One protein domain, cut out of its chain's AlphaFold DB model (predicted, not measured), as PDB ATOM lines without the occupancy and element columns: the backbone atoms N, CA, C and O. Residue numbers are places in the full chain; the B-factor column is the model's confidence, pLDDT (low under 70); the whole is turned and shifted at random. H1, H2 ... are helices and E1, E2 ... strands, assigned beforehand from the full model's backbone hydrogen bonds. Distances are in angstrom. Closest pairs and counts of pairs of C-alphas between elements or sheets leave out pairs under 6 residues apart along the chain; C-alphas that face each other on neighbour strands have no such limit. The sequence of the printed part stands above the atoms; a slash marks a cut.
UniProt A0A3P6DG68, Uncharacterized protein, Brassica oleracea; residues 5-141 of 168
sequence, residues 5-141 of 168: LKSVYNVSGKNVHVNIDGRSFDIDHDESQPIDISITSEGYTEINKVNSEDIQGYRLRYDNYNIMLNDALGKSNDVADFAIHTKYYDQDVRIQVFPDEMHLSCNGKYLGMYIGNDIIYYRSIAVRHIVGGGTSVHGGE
ATOM      1  N   LEU A   5     -18.032  19.602  20.315       93.88
ATOM      2  CA  LEU A   5     -17.476  20.707  19.547       93.88
ATOM      3  C   LEU A   5     -16.194  21.176  20.237       93.88
ATOM      4  O   LEU A   5     -16.235  21.842  21.270       93.88
ATOM      5  N   LYS A   6     -15.040  20.812  19.674       94.44
ATOM      6  CA  LYS A   6     -13.733  21.148  20.248       94.44
ATOM      7  C   LYS A   6     -13.262  22.537  19.856       94.44
ATOM      8  O   LYS A   6     -12.688  23.228  20.694       94.44
ATOM      9  N   SER A   7     -13.508  22.949  18.616       94.75
ATOM     10  CA  SER A   7     -13.050  24.247  18.123       94.75
ATOM     11  C   SER A   7     -13.883  24.770  16.964       94.75
ATOM     12  O   SER A   7     -14.356  23.992  16.128       94.75
ATOM     13  N   VAL A   8     -13.954  26.094  16.868       96.19
ATOM     14  CA  VAL A   8     -14.457  26.818  15.700       96.19
ATOM     15  C   VAL A   8     -13.360  27.768  15.229       96.19
ATOM     16  O   VAL A   8     -12.872  28.581  16.009       96.19
ATOM     17  N   TYR A   9     -12.955  27.635  13.969       96.06
ATOM     18  CA  TYR A   9     -11.978  28.503  13.317       96.06
ATOM     19  C   TYR A   9     -12.679  29.390  12.291       96.06
ATOM     20  O   TYR A   9     -13.429  28.894  11.446       96.06
ATOM     21  N   ASN A  10     -12.459  30.697  12.368       94.94
ATOM     22  CA  ASN A  10     -13.170  31.672  11.558       94.94
ATOM     23  C   ASN A  10     -12.267  32.270  10.475       94.94
ATOM     24  O   ASN A  10     -11.413  33.101  10.749       94.94
ATOM     25  N   VAL A  11     -12.531  31.932   9.218       92.81
ATOM     26  CA  VAL A  11     -11.870  32.504   8.030       92.81
ATOM     27  C   VAL A  11     -12.877  33.219   7.128       92.81
ATOM     28  O   VAL A  11     -12.667  33.391   5.932       92.81
ATOM     29  N   SER A  12     -14.018  33.624   7.689       89.62
ATOM     30  CA  SER A  12     -15.156  34.115   6.912       89.62
ATOM     31  C   SER A  12     -15.058  35.578   6.481       89.62
ATOM     32  O   SER A  12     -15.911  36.044   5.727       89.62
ATOM     33  N   GLY A  13     -14.057  36.316   6.972       88.69
ATOM     34  CA  GLY A  13     -13.946  37.766   6.799       88.69
ATOM     35  C   GLY A  13     -14.959  38.576   7.623       88.69
ATOM     36  O   GLY A  13     -15.027  39.794   7.476       88.69
ATOM     37  N   LYS A  14     -15.754  37.922   8.480       89.38
ATOM     38  CA  LYS A  14     -16.717  38.528   9.414       89.38
ATOM     39  C   LYS A  14     -16.532  37.930  10.804       89.38
ATOM     40  O   LYS A  14     -15.993  36.834  10.917       89.38
ATOM     41  N   ASN A  15     -17.040  38.590  11.841       91.62
ATOM     42  CA  ASN A  15     -17.095  37.997  13.178       91.62
ATOM     43  C   ASN A  15     -18.097  36.839  13.202       91.62
ATOM     44  O   ASN A  15     -19.164  36.923  12.588       91.62
ATOM     45  N   VAL A  16     -17.756  35.766  13.910       93.50
ATOM     46  CA  VAL A  16     -18.615  34.593  14.095       93.50
ATOM     47  C   VAL A  16     -19.048  34.517  15.551       93.50
ATOM     48  O   VAL A  16     -18.216  34.533  16.450       93.50
ATOM     49  N   HIS A  17     -20.352  34.391  15.765       93.75
ATOM     50  CA  HIS A  17     -20.978  34.191  17.064       93.75
ATOM     51  C   HIS A  17     -21.431  32.738  17.187       93.75
ATOM     52  O   HIS A  17     -22.258  32.272  16.398       93.75
ATOM     53  N   VAL A  18     -20.925  32.026  18.191       94.69
ATOM     54  CA  VAL A  18     -21.315  30.645  18.498       94.69
ATOM     55  C   VAL A  18     -22.127  30.615  19.783       94.69
ATOM     56  O   VAL A  18     -21.636  31.041  20.823       94.69
ATOM     57  N   ASN A  19     -23.341  30.071  19.728       93.06
ATOM     58  CA  ASN A  19     -24.171  29.791  20.898       93.06
ATOM     59  C   ASN A  19     -24.291  28.283  21.101       93.06
ATOM     60  O   ASN A  19     -24.733  27.576  20.198       93.06
ATOM     61  N   ILE A  20     -23.931  27.787  22.280       93.31
ATOM     62  CA  ILE A  20     -24.025  26.368  22.635       93.31
ATOM     63  C   ILE A  20     -24.256  26.226  24.138       93.31
ATOM     64  O   ILE A  20     -23.536  26.826  24.930       93.31
ATOM     65  N   ASP A  21     -25.269  25.451  24.530       88.38
ATOM     66  CA  ASP A  21     -25.583  25.148  25.938       88.38
ATOM     67  C   ASP A  21     -25.625  26.398  26.852       88.38
ATOM     68  O   ASP A  21     -25.007  26.469  27.915       88.38
ATOM     69  N   GLY A  22     -26.283  27.465  26.378       88.06
ATOM     70  CA  GLY A  22     -26.402  28.738  27.102       88.06
ATOM     71  C   GLY A  22     -25.118  29.575  27.186       88.06
ATOM     72  O   GLY A  22     -25.113  30.610  27.850       88.06
ATOM     73  N   ARG A  23     -24.034  29.158  26.522       92.94
ATOM     74  CA  ARG A  23     -22.775  29.905  26.415       92.94
ATOM     75  C   ARG A  23     -22.635  30.524  25.035       92.94
ATOM     76  O   ARG A  23     -23.062  29.938  24.041       92.94
ATOM     77  N   SER A  24     -21.989  31.682  24.993       94.06
ATOM     78  CA  SER A  24     -21.738  32.441  23.772       94.06
ATOM     79  C   SER A  24     -20.246  32.685  23.601       94.06
ATOM     80  O   SER A  24     -19.554  32.981  24.576       94.06
ATOM     81  N   PHE A  25     -19.771  32.568  22.366       95.31
ATOM     82  CA  PHE A  25     -18.387  32.815  21.985       95.31
ATOM     83  C   PHE A  25     -18.360  33.703  20.747       95.31
ATOM     84  O   PHE A  25     -18.929  33.334  19.719       95.31
ATOM     85  N   ASP A  26     -17.674  34.834  20.850       94.69
ATOM     86  CA  ASP A  26     -17.347  35.692  19.716       94.69
ATOM     87  C   ASP A  26     -15.965  35.306  19.189       94.69
ATOM     88  O   ASP A  26     -15.029  35.122  19.965       94.69
ATOM     89  N   ILE A  27     -15.859  35.136  17.875       95.31
ATOM     90  CA  ILE A  27     -14.645  34.683  17.200       95.31
ATOM     91  C   ILE A  27     -14.348  35.675  16.084       95.31
ATOM     92  O   ILE A  27     -15.093  35.745  15.097       95.31
ATOM     93  N   ASP A  28     -13.271  36.440  16.230       95.38
ATOM     94  CA  ASP A  28     -12.850  37.397  15.211       95.38
ATOM     95  C   ASP A  28     -12.296  36.673  13.970       95.38
ATOM     96  O   ASP A  28     -12.075  35.457  13.949       95.38
ATOM     97  N   HIS A  29     -12.152  37.411  12.871       93.62
ATOM     98  CA  HIS A  29     -11.577  36.864  11.645       93.62
ATOM     99  C   HIS A  29     -10.123  36.414  11.866       93.62
ATOM    100  O   HIS A  29      -9.334  37.122  12.484       93.62
ATOM    101  N   ASP A  30      -9.788  35.250  11.312       93.56
ATOM    102  CA  ASP A  30      -8.510  34.542  11.430       93.56
ATOM    103  C   ASP A  30      -8.199  34.024  12.843       93.56
ATOM    104  O   ASP A  30      -7.075  33.599  13.124       93.56
ATOM    105  N   GLU A  31      -9.212  33.940  13.708       95.19
ATOM    106  CA  GLU A  31      -9.092  33.367  15.048       95.19
ATOM    107  C   GLU A  31      -9.726  31.979  15.179       95.19
ATOM    108  O   GLU A  31     -10.673  31.604  14.479       95.19
ATOM    109  N   SER A  32      -9.181  31.200  16.116       94.88
ATOM    110  CA  SER A  32      -9.692  29.890  16.512       94.88
ATOM    111  C   SER A  32     -10.083  29.914  17.980       94.88
ATOM    112  O   SER A  32      -9.249  30.209  18.837       94.88
ATOM    113  N   GLN A  33     -11.324  29.538  18.271       96.62
ATOM    114  CA  GLN A  33     -11.840  29.463  19.629       96.62
ATOM    115  C   GLN A  33     -12.009  27.998  20.058       96.62
ATOM    116  O   GLN A  33     -12.794  27.266  19.443       96.62
ATOM    117  N   PRO A  34     -11.324  27.545  21.126       95.88
ATOM    118  CA  PRO A  34     -11.639  26.277  21.773       95.88
ATOM    119  C   PRO A  34     -12.965  26.394  22.537       95.88
ATOM    120  O   PRO A  34     -13.169  27.345  23.293       95.88
ATOM    121  N   ILE A  35     -13.864  25.430  22.341       93.06
ATOM    122  CA  ILE A  35     -15.219  25.448  22.925       93.06
ATOM    123  C   ILE A  35     -15.440  24.269  23.880       93.06
ATOM    124  O   ILE A  35     -16.072  24.458  24.909       93.06
ATOM    125  N   ASP A  36     -14.870  23.096  23.589       92.56
ATOM    126  CA  ASP A  36     -14.973  21.838  24.356       92.56
ATOM    127  C   ASP A  36     -16.321  21.593  25.069       92.56
ATOM    128  O   ASP A  36     -16.387  21.402  26.285       92.56
ATOM    129  N   ILE A  37     -17.412  21.628  24.298       93.50
ATOM    130  CA  ILE A  37     -18.784  21.402  24.784       93.50
ATOM    131  C   ILE A  37     -19.498  20.410  23.862       93.50
ATOM    132  O   ILE A  37     -19.335  20.445  22.641       93.50
ATOM    133  N   SER A  38     -20.298  19.511  24.439       92.19
ATOM    134  CA  SER A  38     -21.092  18.540  23.682       92.19
ATOM    135  C   SER A  38     -22.188  19.207  22.850       92.19
ATOM    136  O   SER A  38     -22.918  20.066  23.334       92.19
ATOM    137  N   ILE A  39     -22.351  18.756  21.609       91.38
ATOM    138  CA  ILE A  39     -23.508  19.083  20.772       91.38
ATOM    139  C   ILE A  39     -24.632  18.145  21.212       91.38
ATOM    140  O   ILE A  39     -24.555  16.949  20.955       91.38
ATOM    141  N   THR A  40     -25.642  18.643  21.923       90.75
ATOM    142  CA  THR A  40     -26.688  17.800  22.531       90.75
ATOM    143  C   THR A  40     -27.951  17.725  21.669       90.75
ATOM    144  O   THR A  40     -28.044  18.341  20.605       90.75
ATOM    145  N   SER A  41     -28.926  16.927  22.110       88.50
ATOM    146  CA  SER A  41     -30.260  16.837  21.504       88.50
ATOM    147  C   SER A  41     -31.253  17.869  22.053       88.50
ATOM    148  O   SER A  41     -32.322  18.048  21.472       88.50
ATOM    149  N   GLU A  42     -30.932  18.529  23.172       85.31
ATOM    150  CA  GLU A  42     -31.862  19.382  23.931       85.31
ATOM    151  C   GLU A  42     -32.035  20.782  23.327       85.31
ATOM    152  O   GLU A  42     -33.018  21.466  23.607       85.31
ATOM    153  N   GLY A  43     -31.115  21.201  22.459       84.94
ATOM    154  CA  GLY A  43     -31.160  22.490  21.784       84.94
ATOM    155  C   GLY A  43     -30.239  22.535  20.573       84.94
ATOM    156  O   GLY A  43     -29.428  21.635  20.356       84.94
ATOM    157  N   TYR A  44     -30.378  23.589  19.770       90.19
ATOM    158  CA  TYR A  44     -29.460  23.840  18.666       90.19
ATOM    159  C   TYR A  44     -28.237  24.613  19.155       90.19
ATOM    160  O   TYR A  44     -28.362  25.668  19.774       90.19
ATOM    161  N   THR A  45     -27.061  24.109  18.799       92.56
ATOM    162  CA  THR A  45     -25.858  24.919  18.655       92.56
ATOM    163  C   THR A  45     -26.046  25.826  17.448       92.56
ATOM    164  O   THR A  45     -26.333  25.339  16.355       92.56
ATOM    165  N   GLU A  46     -25.877  27.131  17.614       93.31
ATOM    166  CA  GLU A  46     -25.977  28.102  16.524       93.31
ATOM    167  C   GLU A  46     -24.605  28.698  16.222       93.31
ATOM    168  O   GLU A  46     -23.866  29.054  17.136       93.31
ATOM    169  N   ILE A  47     -24.264  28.814  14.941       93.19
ATOM    170  CA  ILE A  47     -23.017  29.407  14.451       93.19
ATOM    171  C   ILE A  47     -23.400  30.456  13.420       93.19
ATOM    172  O   ILE A  47     -23.748  30.120  12.289       93.19
ATOM    173  N   ASN A  48     -23.358  31.723  13.817       90.81
ATOM    174  CA  ASN A  48     -23.885  32.840  13.044       90.81
ATOM    175  C   ASN A  48     -22.764  33.805  12.663       90.81
ATOM    176  O   ASN A  48     -21.923  34.134  13.493       90.81
ATOM    177  N   LYS A  49     -22.766  34.313  11.431       86.56
ATOM    178  CA  LYS A  49     -21.907  35.444  11.058       86.56
ATOM    179  C   LYS A  49     -22.584  36.741  11.498       86.56
ATOM    180  O   LYS A  49     -23.737  36.992  11.154       86.56
ATOM    181  N   VAL A  50     -21.884  37.566  12.265       74.75
ATOM    182  CA  VAL A  50     -22.399  38.844  12.774       74.75
ATOM    183  C   VAL A  50     -22.485  39.858  11.623       74.75
ATOM    184  O   VAL A  50     -21.614  39.899  10.753       74.75
ATOM    185  N   ASN A  51     -23.531  40.693  11.623       62.72
ATOM    186  CA  ASN A  51     -23.774  41.769  10.647       62.72
ATOM    187  C   ASN A  51     -23.999  41.330   9.187       62.72
ATOM    188  O   ASN A  51     -23.795  42.127   8.270       62.72
ATOM    189  N   SER A  52     -24.427  40.094   8.918       55.59
ATOM    190  CA  SER A  52     -25.061  39.804   7.629       55.59
ATOM    191  C   SER A  52     -26.522  40.247   7.688       55.59
ATOM    192  O   SER A  52     -27.272  39.800   8.547       55.59
ATOM    193  N   GLU A  53     -26.933  41.119   6.767       52.00
ATOM    194  CA  GLU A  53     -28.356  41.434   6.543       52.00
ATOM    195  C   GLU A  53     -29.162  40.174   6.156       52.00
ATOM    196  O   GLU A  53     -30.381  40.132   6.302       52.00
ATOM    197  N   ASP A  54     -28.453  39.122   5.742       56.75
ATOM    198  CA  ASP A  54     -28.959  37.782   5.489       56.75
ATOM    199  C   ASP A  54     -28.834  36.874   6.722       56.75
ATOM    200  O   ASP A  54     -27.895  36.982   7.512       56.75
ATOM    201  N   ILE A  55     -29.733  35.897   6.844       58.19
ATOM    202  CA  ILE A  55     -29.670  34.819   7.842       58.19
ATOM    203  C   ILE A  55     -28.498  33.875   7.479       58.19
ATOM    204  O   ILE A  55     -28.694  32.792   6.938       58.19
ATOM    205  N   GLN A  56     -27.252  34.299   7.725       66.69
ATOM    206  CA  GLN A  56     -26.030  33.524   7.452       66.69
ATOM    207  C   GLN A  56     -25.579  32.797   8.716       66.69
ATOM    208  O   GLN A  56     -24.556  33.120   9.331       66.69
ATOM    209  N   GLY A  57     -26.399  31.836   9.127       84.56
ATOM    210  CA  GLY A  57     -26.179  31.060  10.334       84.56
ATOM    211  C   GLY A  57     -26.508  29.593  10.149       84.56
ATOM    212  O   GLY A  57     -27.516  29.250   9.526       84.56
ATOM    213  N   TYR A  58     -25.664  28.735  10.709       91.88
ATOM    214  CA  TYR A  58     -25.870  27.295  10.756       91.88
ATOM    215  C   TYR A  58     -26.374  26.882  12.130       91.88
ATOM    216  O   TYR A  58     -25.990  27.447  13.154       91.88
ATOM    217  N   ARG A  59     -27.221  25.860  12.149       92.75
ATOM    218  CA  ARG A  59     -27.765  25.258  13.356       92.75
ATOM    219  C   ARG A  59     -27.447  23.779  13.365       92.75
ATOM    220  O   ARG A  59     -27.734  23.082  12.395       92.75
ATOM    221  N   LEU A  60     -26.875  23.306  14.464       93.81
ATOM    222  CA  LEU A  60     -26.491  21.915  14.657       93.81
ATOM    223  C   LEU A  60     -27.136  21.381  15.928       93.81
ATOM    224  O   LEU A  60     -27.146  22.060  16.948       93.81
ATOM    225  N   ARG A  61     -27.626  20.151  15.898       93.12
ATOM    226  CA  ARG A  61     -27.961  19.386  17.106       93.12
ATOM    227  C   ARG A  61     -27.563  17.940  16.898       93.12
ATOM    228  O   ARG A  61     -27.364  17.516  15.762       93.12
ATOM    229  N   TYR A  62     -27.485  17.174  17.970       92.00
ATOM    230  CA  TYR A  62     -27.189  15.755  17.875       92.00
ATOM    231  C   TYR A  62     -28.448  14.908  18.044       92.00
ATOM    232  O   TYR A  62     -29.228  15.124  18.966       92.00
ATOM    233  N   ASP A  63     -28.626  13.923  17.169       90.94
ATOM    234  CA  ASP A  63     -29.671  12.908  17.258       90.94
ATOM    235  C   ASP A  63     -29.106  11.551  16.833       90.94
ATOM    236  O   ASP A  63     -28.780  11.352  15.666       90.94
ATOM    237  N   ASN A  64     -28.977  10.622  17.787       86.31
ATOM    238  CA  ASN A  64     -28.693   9.203  17.543       86.31
ATOM    239  C   ASN A  64     -27.672   8.943  16.419       86.31
ATOM    240  O   ASN A  64     -28.014   8.388  15.378       86.31
ATOM    241  N   TYR A  65     -26.408   9.315  16.650       87.75
ATOM    242  CA  TYR A  65     -25.300   9.215  15.687       87.75
ATOM    243  C   TYR A  65     -25.361  10.179  14.508       87.75
ATOM    244  O   TYR A  65     -24.626   9.990  13.544       87.75
ATOM    245  N   ASN A  66     -26.192  11.215  14.556       92.38
ATOM    246  CA  ASN A  66     -26.248  12.219  13.507       92.38
ATOM    247  C   ASN A  66     -26.090  13.620  14.080       92.38
ATOM    248  O   ASN A  66     -26.747  13.996  15.047       92.38
ATOM    249  N   ILE A  67     -25.242  14.414  13.440       93.88
ATOM    250  CA  ILE A  67     -25.291  15.866  13.534       93.88
ATOM    251  C   ILE A  67     -26.382  16.308  12.558       93.88
ATOM    252  O   ILE A  67     -26.213  16.231  11.342       93.88
ATOM    253  N   MET A  68     -27.518  16.726  13.102       94.44
ATOM    254  CA  MET A  68     -28.639  17.266  12.344       94.44
ATOM    255  C   MET A  68     -28.361  18.738  12.069       94.44
ATOM    256  O   MET A  68     -28.292  19.547  13.000       94.44
ATOM    257  N   LEU A  69     -28.176  19.062  10.797       94.44
ATOM    258  CA  LEU A  69     -27.680  20.345  10.334       94.44
ATOM    259  C   LEU A  69     -28.715  21.060   9.476       94.44
ATOM    260  O   LEU A  69     -29.354  20.460   8.618       94.44
ATOM    261  N   ASN A  70     -28.839  22.363   9.670       92.75
ATOM    262  CA  ASN A  70     -29.633  23.220   8.805       92.75
ATOM    263  C   ASN A  70     -29.091  24.642   8.850       92.75
ATOM    264  O   ASN A  70     -28.255  24.967   9.697       92.75
ATOM    265  N   ASP A  71     -29.608  25.504   7.991       90.25
ATOM    266  CA  ASP A  71     -29.467  26.931   8.192       90.25
ATOM    267  C   ASP A  71     -30.650  27.494   8.988       90.25
ATOM    268  O   ASP A  71     -31.695  26.858   9.183       90.25
ATOM    269  N   ALA A  72     -30.464  28.696   9.528       84.44
ATOM    270  CA  ALA A  72     -31.490  29.308  10.356       84.44
ATOM    271  C   ALA A  72     -32.777  29.643   9.564       84.44
ATOM    272  O   ALA A  72     -33.861  29.545  10.144       84.44
ATOM    273  N   LEU A  73     -32.675  29.951   8.261       81.50
ATOM    274  CA  LEU A  73     -33.816  30.251   7.380       81.50
ATOM    275  C   LEU A  73     -34.609  28.994   6.982       81.50
ATOM    276  O   LEU A  73     -35.838  28.991   7.012       81.50
ATOM    277  N   GLY A  74     -33.926  27.911   6.635       75.62
ATOM    278  CA  GLY A  74     -34.512  26.624   6.275       75.62
ATOM    279  C   GLY A  74     -35.392  26.089   7.384       75.62
ATOM    280  O   GLY A  74     -36.517  25.671   7.126       75.62
ATOM    281  N   LYS A  75     -34.952  26.224   8.639       77.06
ATOM    282  CA  LYS A  75     -35.794  25.878   9.786       77.06
ATOM    283  C   LYS A  75     -37.070  26.697   9.903       77.06
ATOM    284  O   LYS A  75     -38.098  26.122  10.233       77.06
ATOM    285  N   SER A  76     -37.029  28.002   9.641       79.38
ATOM    286  CA  SER A  76     -38.255  28.814   9.623       79.38
ATOM    287  C   SER A  76     -39.176  28.505   8.439       79.38
ATOM    288  O   SER A  76     -40.355  28.831   8.502       79.38
ATOM    289  N   ASN A  77     -38.651  27.860   7.394       82.56
ATOM    290  CA  ASN A  77     -39.389  27.450   6.200       82.56
ATOM    291  C   ASN A  77     -39.752  25.952   6.215       82.56
ATOM    292  O   ASN A  77     -40.030  25.386   5.160       82.56
ATOM    293  N   ASP A  78     -39.702  25.298   7.382       85.81
ATOM    294  CA  ASP A  78     -39.997  23.869   7.564       85.81
ATOM    295  C   ASP A  78     -39.135  22.913   6.709       85.81
ATOM    296  O   ASP A  78     -39.502  21.761   6.463       85.81
ATOM    297  N   VAL A  79     -37.949  23.355   6.277       87.88
ATOM    298  CA  VAL A  79     -36.975  22.498   5.590       87.88
ATOM    299  C   VAL A  79     -36.370  21.522   6.598       87.88
ATOM    300  O   VAL A  79     -35.924  21.907   7.684       87.88
ATOM    301  N   ALA A  80     -36.352  20.237   6.241       88.88
ATOM    302  CA  ALA A  80     -35.784  19.185   7.077       88.88
ATOM    303  C   ALA A  80     -34.273  19.372   7.294       88.88
ATOM    304  O   ALA A  80     -33.572  19.931   6.453       88.88
ATOM    305  N   ASP A  81     -33.776  18.873   8.426       92.31
ATOM    306  CA  ASP A  81     -32.340  18.872   8.710       92.31
ATOM    307  C   ASP A  81     -31.620  17.876   7.804       92.31
ATOM    308  O   ASP A  81     -32.101  16.763   7.581       92.31
ATOM    309  N   PHE A  82     -30.429  18.248   7.351       93.25
ATOM    310  CA  PHE A  82     -29.502  17.316   6.743       93.25
ATOM    311  C   PHE A  82     -28.799  16.500   7.838       93.25
ATOM    312  O   PHE A  82     -28.195  17.064   8.751       93.25
ATOM    313  N   ALA A  83     -28.862  15.172   7.752       94.12
ATOM    314  CA  ALA A  83     -28.206  14.278   8.703       94.12
ATOM    315  C   ALA A  83     -26.757  13.995   8.283       94.12
ATOM    316  O   ALA A  83     -26.507  13.385   7.242       94.12
ATOM    317  N   ILE A  84     -25.800  14.412   9.112       93.81
ATOM    318  CA  ILE A  84     -24.387  14.043   8.991       93.81
ATOM    319  C   ILE A  84     -24.091  12.936   9.997       93.81
ATOM    320  O   ILE A  84     -24.123  13.169  11.204       93.81
ATOM    321  N   HIS A  85     -23.776  11.743   9.510       91.81
ATOM    322  CA  HIS A  85     -23.559  10.581  10.357       91.81
ATOM    323  C   HIS A  85     -22.191  10.626  11.052       91.81
ATOM    324  O   HIS A  85     -21.149  10.807  10.423       91.81
ATOM    325  N   THR A  86     -22.168  10.399  12.358       87.56
ATOM    326  CA  THR A  86     -20.955  10.245  13.161       87.56
ATOM    327  C   THR A  86     -20.705   8.758  13.390       87.56
ATOM    328  O   THR A  86     -21.469   8.115  14.109       87.56
ATOM    329  N   LYS A  87     -19.621   8.203  12.826       76.44
ATOM    330  CA  LYS A  87     -19.289   6.764  12.953       76.44
ATOM    331  C   LYS A  87     -19.139   6.304  14.411       76.44
ATOM    332  O   LYS A  87     -19.364   5.140  14.722       76.44
ATOM    333  N   TYR A  88     -18.724   7.210  15.300       75.50
ATOM    334  CA  TYR A  88     -18.443   6.920  16.706       75.50
ATOM    335  C   TYR A  88     -19.117   7.938  17.634       75.50
ATOM    336  O   TYR A  88     -19.254   9.108  17.286       75.50
ATOM    337  N   TYR A  89     -19.484   7.488  18.838       66.12
ATOM    338  CA  TYR A  89     -20.196   8.259  19.873       66.12
ATOM    339  C   TYR A  89     -19.378   9.410  20.493       66.12
ATOM    340  O   TYR A  89     -19.927  10.240  21.211       66.12
ATOM    341  N   ASP A  90     -18.065   9.416  20.292       67.12
ATOM    342  CA  ASP A  90     -17.068  10.283  20.929       67.12
ATOM    343  C   ASP A  90     -16.271  11.063  19.865       67.12
ATOM    344  O   ASP A  90     -15.037  11.109  19.857       67.12
ATOM    345  N   GLN A  91     -16.975  11.601  18.869       79.94
ATOM    346  CA  GLN A  91     -16.338  12.394  17.827       79.94
ATOM    347  C   GLN A  91     -16.092  13.831  18.294       79.94
ATOM    348  O   GLN A  91     -17.015  14.571  18.630       79.94
ATOM    349  N   ASP A  92     -14.820  14.216  18.261       89.81
ATOM    350  CA  ASP A  92     -14.366  15.588  18.443       89.81
ATOM    351  C   ASP A  92     -14.568  16.358  17.141       89.81
ATOM    352  O   ASP A  92     -13.771  16.242  16.206       89.81
ATOM    353  N   VAL A  93     -15.655  17.120  17.079       91.88
ATOM    354  CA  VAL A  93     -16.045  17.946  15.939       91.88
ATOM    355  C   VAL A  93     -15.244  19.244  15.952       91.88
ATOM    356  O   VAL A  93     -15.138  19.932  16.971       91.88
ATOM    357  N   ARG A  94     -14.698  19.601  14.792       93.94
ATOM    358  CA  ARG A  94     -14.062  20.888  14.519       93.94
ATOM    359  C   ARG A  94     -14.762  21.547  13.348       93.94
ATOM    360  O   ARG A  94     -15.049  20.885  12.347       93.94
ATOM    361  N   ILE A  95     -14.998  22.843  13.476       95.31
ATOM    362  CA  ILE A  95     -15.698  23.631  12.471       95.31
ATOM    363  C   ILE A  95     -14.769  24.707  11.930       95.31
ATOM    364  O   ILE A  95     -14.074  25.375  12.693       95.31
ATOM    365  N   GLN A  96     -14.775  24.879  10.613       95.12
ATOM    366  CA  GLN A  96     -14.165  26.023   9.945       95.12
ATOM    367  C   GLN A  96     -15.251  26.807   9.219       95.12
ATOM    368  O   GLN A  96     -16.037  26.232   8.468       95.12
ATOM    369  N   VAL A  97     -15.314  28.114   9.452       93.81
ATOM    370  CA  VAL A  97     -16.327  28.991   8.858       93.81
ATOM    371  C   VAL A  97     -15.672  29.841   7.777       93.81
ATOM    372  O   VAL A  97     -14.827  30.679   8.076       93.81
ATOM    373  N   PHE A  98     -16.082  29.639   6.528       91.88
ATOM    374  CA  PHE A  98     -15.642  30.379   5.343       91.88
ATOM    375  C   PHE A  98     -16.688  31.427   4.937       91.88
ATOM    376  O   PHE A  98     -17.806  31.399   5.461       91.88
ATOM    377  N   PRO A  99     -16.380  32.355   4.006       89.06
ATOM    378  CA  PRO A  99     -17.330  33.384   3.577       89.06
ATOM    379  C   PRO A  99     -18.663  32.813   3.078       89.06
ATOM    380  O   PRO A  99     -19.714  33.297   3.498       89.06
ATOM    381  N   ASP A 100     -18.629  31.710   2.324       87.88
ATOM    382  CA  ASP A 100     -19.816  31.132   1.671       87.88
ATOM    383  C   ASP A 100     -20.217  29.743   2.200       87.88
ATOM    384  O   ASP A 100     -21.281  29.227   1.861       87.88
ATOM    385  N   GLU A 101     -19.388  29.119   3.039       91.12
ATOM    386  CA  GLU A 101     -19.599  27.742   3.495       91.12
ATOM    387  C   GLU A 101     -19.070  27.490   4.909       91.12
ATOM    388  O   GLU A 101     -18.319  28.289   5.468       91.12
ATOM    389  N   MET A 102     -19.472  26.371   5.501       93.25
ATOM    390  CA  MET A 102     -18.934  25.851   6.754       93.25
ATOM    391  C   MET A 102     -18.415  24.437   6.523       93.25
ATOM    392  O   MET A 102     -19.081  23.628   5.885       93.25
ATOM    393  N   HIS A 103     -17.231  24.124   7.036       94.12
ATOM    394  CA  HIS A 103     -16.661  22.782   6.973       94.12
ATOM    395  C   HIS A 103     -16.713  22.139   8.351       94.12
ATOM    396  O   HIS A 103     -16.235  22.723   9.324       94.12
ATOM    397  N   LEU A 104     -17.256  20.928   8.427       93.56
ATOM    398  CA  LEU A 104     -17.187  20.071   9.605       93.56
ATOM    399  C   LEU A 104     -16.132  18.996   9.380       93.56
ATOM    400  O   LEU A 104     -16.032  18.426   8.295       93.56
ATOM    401  N   SER A 105     -15.376  18.681  10.421       91.69
ATOM    402  CA  SER A 105     -14.414  17.578  10.431       91.69
ATOM    403  C   SER A 105     -14.346  16.951  11.816       91.69
ATOM    404  O   SER A 105     -14.725  17.583  12.807       91.69
ATOM    405  N   CYS A 106     -13.832  15.724  11.896       86.31
ATOM    406  CA  CYS A 106     -13.546  15.068  13.166       86.31
ATOM    407  C   CYS A 106     -12.074  14.679  13.260       86.31
ATOM    408  O   CYS A 106     -11.474  14.226  12.289       86.31
ATOM    409  N   ASN A 107     -11.474  14.844  14.441       74.75
ATOM    410  CA  ASN A 107     -10.056  14.537  14.623       74.75
ATOM    411  C   ASN A 107      -9.767  13.051  14.349       74.75
ATOM    412  O   ASN A 107     -10.211  12.189  15.107       74.75
ATOM    413  N   GLY A 108      -9.045  12.753  13.263       65.88
ATOM    414  CA  GLY A 108      -8.674  11.386  12.873       65.88
ATOM    415  C   GLY A 108      -9.852  10.456  12.545       65.88
ATOM    416  O   GLY A 108      -9.649   9.255  12.397       65.88
ATOM    417  N   LYS A 109     -11.079  10.981  12.443       78.56
ATOM    418  CA  LYS A 109     -12.307  10.206  12.220       78.56
ATOM    419  C   LYS A 109     -13.063  10.773  11.016       78.56
ATOM    420  O   LYS A 109     -12.965  11.958  10.714       78.56
ATOM    421  N   TYR A 110     -13.832   9.918  10.350       86.00
ATOM    422  CA  TYR A 110     -14.645  10.296   9.196       86.00
ATOM    423  C   TYR A 110     -16.079  10.667   9.598       86.00
ATOM    424  O   TYR A 110     -16.621  10.130  10.572       86.00
ATOM    425  N   LEU A 111     -16.695  11.540   8.802       90.19
ATOM    426  CA  LEU A 111     -18.111  11.891   8.841       90.19
ATOM    427  C   LEU A 111     -18.837  11.231   7.669       90.19
ATOM    428  O   LEU A 111     -18.348  11.250   6.543       90.19
ATOM    429  N   GLY A 112     -19.987  10.627   7.931       90.19
ATOM    430  CA  GLY A 112     -20.793   9.933   6.940       90.19
ATOM    431  C   GLY A 112     -21.859  10.831   6.318       90.19
ATOM    432  O   GLY A 112     -22.495  11.631   7.002       90.19
ATOM    433  N   MET A 113     -22.093  10.658   5.023       90.75
ATOM    434  CA  MET A 113     -23.252  11.194   4.316       90.75
ATOM    435  C   MET A 113     -24.095  10.044   3.778       90.75
ATOM    436  O   MET A 113     -23.559   9.093   3.207       90.75
ATOM    437  N   TYR A 114     -25.411  10.161   3.925       89.06
ATOM    438  CA  TYR A 114     -26.360   9.222   3.338       89.06
ATOM    439  C   TYR A 114     -26.493   9.480   1.833       89.06
ATOM    440  O   TYR A 114     -26.870  10.577   1.418       89.06
ATOM    441  N   ILE A 115     -26.195   8.470   1.017       86.19
ATOM    442  CA  ILE A 115     -26.380   8.488  -0.437       86.19
ATOM    443  C   ILE A 115     -27.254   7.291  -0.806       86.19
ATOM    444  O   ILE A 115     -26.795   6.154  -0.883       86.19
ATOM    445  N   GLY A 116     -28.551   7.545  -0.994       87.12
ATOM    446  CA  GLY A 116     -29.535   6.468  -1.082       87.12
ATOM    447  C   GLY A 116     -29.629   5.721   0.251       87.12
ATOM    448  O   GLY A 116     -29.970   6.328   1.263       87.12
ATOM    449  N   ASN A 117     -29.315   4.423   0.243       88.19
ATOM    450  CA  ASN A 117     -29.311   3.578   1.444       88.19
ATOM    451  C   ASN A 117     -27.910   3.392   2.049       88.19
ATOM    452  O   ASN A 117     -27.788   2.783   3.110       88.19
ATOM    453  N   ASP A 118     -26.872   3.905   1.388       89.12
ATOM    454  CA  ASP A 118     -25.487   3.727   1.803       89.12
ATOM    455  C   ASP A 118     -24.982   4.945   2.580       89.12
ATOM    456  O   ASP A 118     -25.435   6.075   2.374       89.12
ATOM    457  N   ILE A 119     -24.004   4.718   3.459       90.06
ATOM    458  CA  ILE A 119     -23.277   5.783   4.153       90.06
ATOM    459  C   ILE A 119     -21.873   5.859   3.562       90.06
ATOM    460  O   ILE A 119     -21.088   4.920   3.700       90.06
ATOM    461  N   ILE A 120     -21.539   6.990   2.940       89.69
ATOM    462  CA  ILE A 120     -20.187   7.262   2.441       89.69
ATOM    463  C   ILE A 120     -19.466   8.189   3.412       89.69
ATOM    464  O   ILE A 120     -19.992   9.229   3.798       89.69
ATOM    465  N   TYR A 121     -18.257   7.798   3.806       89.12
ATOM    466  CA  TYR A 121     -17.458   8.477   4.819       89.12
ATOM    467  C   TYR A 121     -16.412   9.413   4.200       89.12
ATOM    468  O   TYR A 121     -15.627   9.002   3.350       89.12
ATOM    469  N   TYR A 122     -16.372  10.657   4.681       88.94
ATOM    470  CA  TYR A 122     -15.495  11.737   4.226       88.94
ATOM    471  C   TYR A 122     -14.695  12.328   5.390       88.94
ATOM    472  O   TYR A 122     -15.131  12.285   6.542       88.94
ATOM    473  N   ARG A 123     -13.494  12.854   5.110       86.44
ATOM    474  CA  ARG A 123     -12.648  13.483   6.146       86.44
ATOM    475  C   ARG A 123     -13.267  14.787   6.642       86.44
ATOM    476  O   ARG A 123     -13.189  15.101   7.828       86.44
ATOM    477  N   SER A 124     -13.883  15.526   5.729       90.31
ATOM    478  CA  SER A 124     -14.652  16.724   6.030       90.31
ATOM    479  C   SER A 124     -15.949  16.753   5.232       90.31
ATOM    480  O   SER A 124     -16.089  16.088   4.205       90.31
ATOM    481  N   ILE A 125     -16.912  17.530   5.712       92.94
ATOM    482  CA  ILE A 125     -18.151  17.834   5.000       92.94
ATOM    483  C   ILE A 125     -18.264  19.349   4.903       92.94
ATOM    484  O   ILE A 125     -18.300  20.035   5.925       92.94
ATOM    485  N   ALA A 126     -18.314  19.856   3.676       93.50
ATOM    486  CA  ALA A 126     -18.596  21.251   3.381       93.50
ATOM    487  C   ALA A 126     -20.108  21.463   3.278       93.50
ATOM    488  O   ALA A 126     -20.824  20.634   2.714       93.50
ATOM    489  N   VAL A 127     -20.583  22.581   3.812       93.19
ATOM    490  CA  VAL A 127     -21.997  22.920   3.962       93.19
ATOM    491  C   VAL A 127     -22.214  24.323   3.423       93.19
ATOM    492  O   VAL A 127     -21.504  25.244   3.819       93.19
ATOM    493  N   ARG A 128     -23.205  24.493   2.552       92.19
ATOM    494  CA  ARG A 128     -23.592  25.781   1.966       92.19
ATOM    495  C   ARG A 128     -25.071  26.045   2.172       92.19
ATOM    496  O   ARG A 128     -25.865  25.109   2.214       92.19
ATOM    497  N   HIS A 129     -25.435  27.317   2.234       89.75
ATOM    498  CA  HIS A 129     -26.829  27.752   2.208       89.75
ATOM    499  C   HIS A 129     -27.472  27.492   0.840       89.75
ATOM    500  O   HIS A 129     -26.825  27.652  -0.199       89.75
ATOM    501  N   ILE A 130     -28.759  27.143   0.834       88.50
ATOM    502  CA  ILE A 130     -29.584  27.065  -0.377       88.50
ATOM    503  C   ILE A 130     -30.488  28.299  -0.454       88.50
ATOM    504  O   ILE A 130     -31.082  28.728   0.536       88.50
ATOM    505  N   VAL A 131     -30.633  28.868  -1.655       83.56
ATOM    506  CA  VAL A 131     -31.600  29.947  -1.907       83.56
ATOM    507  C   VAL A 131     -33.013  29.440  -1.607       83.56
ATOM    508  O   VAL A 131     -33.477  28.492  -2.234       83.56
ATOM    509  N   GLY A 132     -33.700  30.089  -0.666       81.62
ATOM    510  CA  GLY A 132     -35.013  29.652  -0.169       81.62
ATOM    511  C   GLY A 132     -34.968  28.896   1.165       81.62
ATOM    512  O   GLY A 132     -36.023  28.572   1.708       81.62
ATOM    513  N   GLY A 133     -33.775  28.691   1.728       86.56
ATOM    514  CA  GLY A 133     -33.553  28.007   3.000       86.56
ATOM    515  C   GLY A 133     -33.119  26.553   2.819       86.56
ATOM    516  O   GLY A 133     -33.380  25.922   1.794       86.56
ATOM    517  N   GLY A 134     -32.459  26.022   3.841       89.69
ATOM    518  CA  GLY A 134     -31.858  24.699   3.832       89.69
ATOM    519  C   GLY A 134     -30.366  24.738   3.524       89.69
ATOM    520  O   GLY A 134     -29.776  25.778   3.230       89.69
ATOM    521  N   THR A 135     -29.747  23.561   3.554       91.31
ATOM    522  CA  THR A 135     -28.315  23.409   3.286       91.31
ATOM    523  C   THR A 135     -28.043  22.384   2.201       91.31
ATOM    524  O   THR A 135     -28.662  21.321   2.188       91.31
ATOM    525  N   SER A 136     -27.063  22.657   1.342       91.44
ATOM    526  CA  SER A 136     -26.429  21.637   0.510       91.44
ATOM    527  C   SER A 136     -25.132  21.189   1.167       91.44
ATOM    528  O   SER A 136     -24.421  21.995   1.771       91.44
ATOM    529  N   VAL A 137     -24.814  19.902   1.048       92.38
ATOM    530  CA  VAL A 137     -23.599  19.335   1.630       92.38
ATOM    531  C   VAL A 137     -22.790  18.563   0.600       92.38
ATOM    532  O   VAL A 137     -23.338  17.937  -0.308       92.38
ATOM    533  N   HIS A 138     -21.473  18.599   0.759       91.31
ATOM    534  CA  HIS A 138     -20.536  17.910  -0.114       91.31
ATOM    535  C   HIS A 138     -19.399  17.310   0.712       91.31
ATOM    536  O   HIS A 138     -18.821  17.977   1.570       91.31
ATOM    537  N   GLY A 139     -19.077  16.047   0.439       87.38
ATOM    538  CA  GLY A 139     -17.953  15.362   1.061       87.38
ATOM    539  C   GLY A 139     -16.618  15.868   0.516       87.38
ATOM    540  O   GLY A 139     -16.442  15.995  -0.696       87.38
ATOM    541  N   GLY A 140     -15.681  16.155   1.416       82.44
ATOM    542  CA  GLY A 140     -14.320  16.573   1.108       82.44
ATOM    543  C   GLY A 140     -13.294  15.527   1.543       82.44
ATOM    544  O   GLY A 140     -13.374  14.958   2.635       82.44
ATOM    545  N   GLU A 141     -12.297  15.288   0.689       70.62
ATOM    546  CA  GLU A 141     -11.137  14.453   1.030       70.62
ATOM    547  C   GLU A 141      -9.999  15.246   1.691       70.62
ATOM    548  O   GLU A 141      -9.108  14.638   2.269       70.62
TER     549      GLU A 141
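AT A GLANCE: This is residues 5 to 141 of the 168 residues of an uncharacterized protein of Brassica oleracea (UniProt A0A3P6DG68). Two strongly twisted sheets lie face to face as a sandwich, a larger one of eight strands and a smaller one of six, the strands of the one at 23 degrees to those of the other. The hairpin E2-E3 lies at one end and the hairpin E11-E12 at the other, and the short helix H1 lies beside the strands of the larger sheet. The 137 printed residues have fourteen named strands and one named helix, in the order E1 to E7, H1, E8 to E14, mostly strand. The larger sheet runs E3 E2 E5 E6 E7 E8 E11 E12, antiparallel, and the smaller E4 E1 E9 E10 E13 E14, mixed. The whole is compact, with a radius of gyration of the C-alphas of 13.8 A, and spans 40 by 32 by 30 A.

HOW THE PARTS SIT: Start with E1, residues 5 to 10: its antiparallel neighbour is the edge strand E4, residues 32 to 38, with N 35 and O 6 at 3.0 A, and its parallel neighbour is E9, residues 92 to 97, with N 9 and O 95 at 2.8 A, each within hydrogen-bond range. In the other sheet, look for the hairpin of E2, residues 16 to 20, and E3, residues 23 to 27, with N 18 and O 25 at 2.8 A. Beside E2 begins a meander, each strand the antiparallel neighbour of the one before: E5, residues 45 to 49, E6, residues 57 to 63, and E7, residues 66 to 71, with N 47 and O 58 at 2.8 A and N 61 and O 68 at 3.0 A. H1, residues 72 to 76, is on this sheet at a height of 7.8 A, over none of its strands; 0 of 1 O i to N i+4 pairs and 1 of 2 O i to N i+3 pairs are within range. E8, residues 82 to 86, is antiparallel to E7, with N 67 and O 84 at 2.8 A, and to E11, residues 111 to 115, with N 85 and O 112 at 2.8 A. E11 and E12, residues 118 to 122, form a hairpin, with N 113 and O 120 at 2.8 A. Back beside E9 you find E10, residues 101 to 106, with N 94 and O 105 at 2.8 A, then E13, residues 124 to 129, with N 102 and O 127 at 2.9 A, and E14, residues 135 to 140, with N 126 and O 138 at 2.9 A. Between the sheets, the closest C-alphas of E12 and E14 are those of Tyr 122 and Gly 139, 5.4 A apart, while E1 and E6 are apart.

IN THESE COORDINATES: Find C-alpha 5 at (-17.476, 20.707, 19.547), where E1 begins. E6, from C-alpha 57 at (-26.179, 31.060, 10.334), runs 19.7 A; E4 runs 17.6 A and E10 17.1 A. E14 ends at C-alpha 140, (-14.320, 16.573, 1.108).

THE WHOLE: The two C-alphas farthest apart are those of Asp 28 and Asn 117, 40.1 A. The printed part has no cut and no long link. Its mean pLDDT is 88.0; look for values under 70 at residues 51 to 56, 89 to 90 and 108.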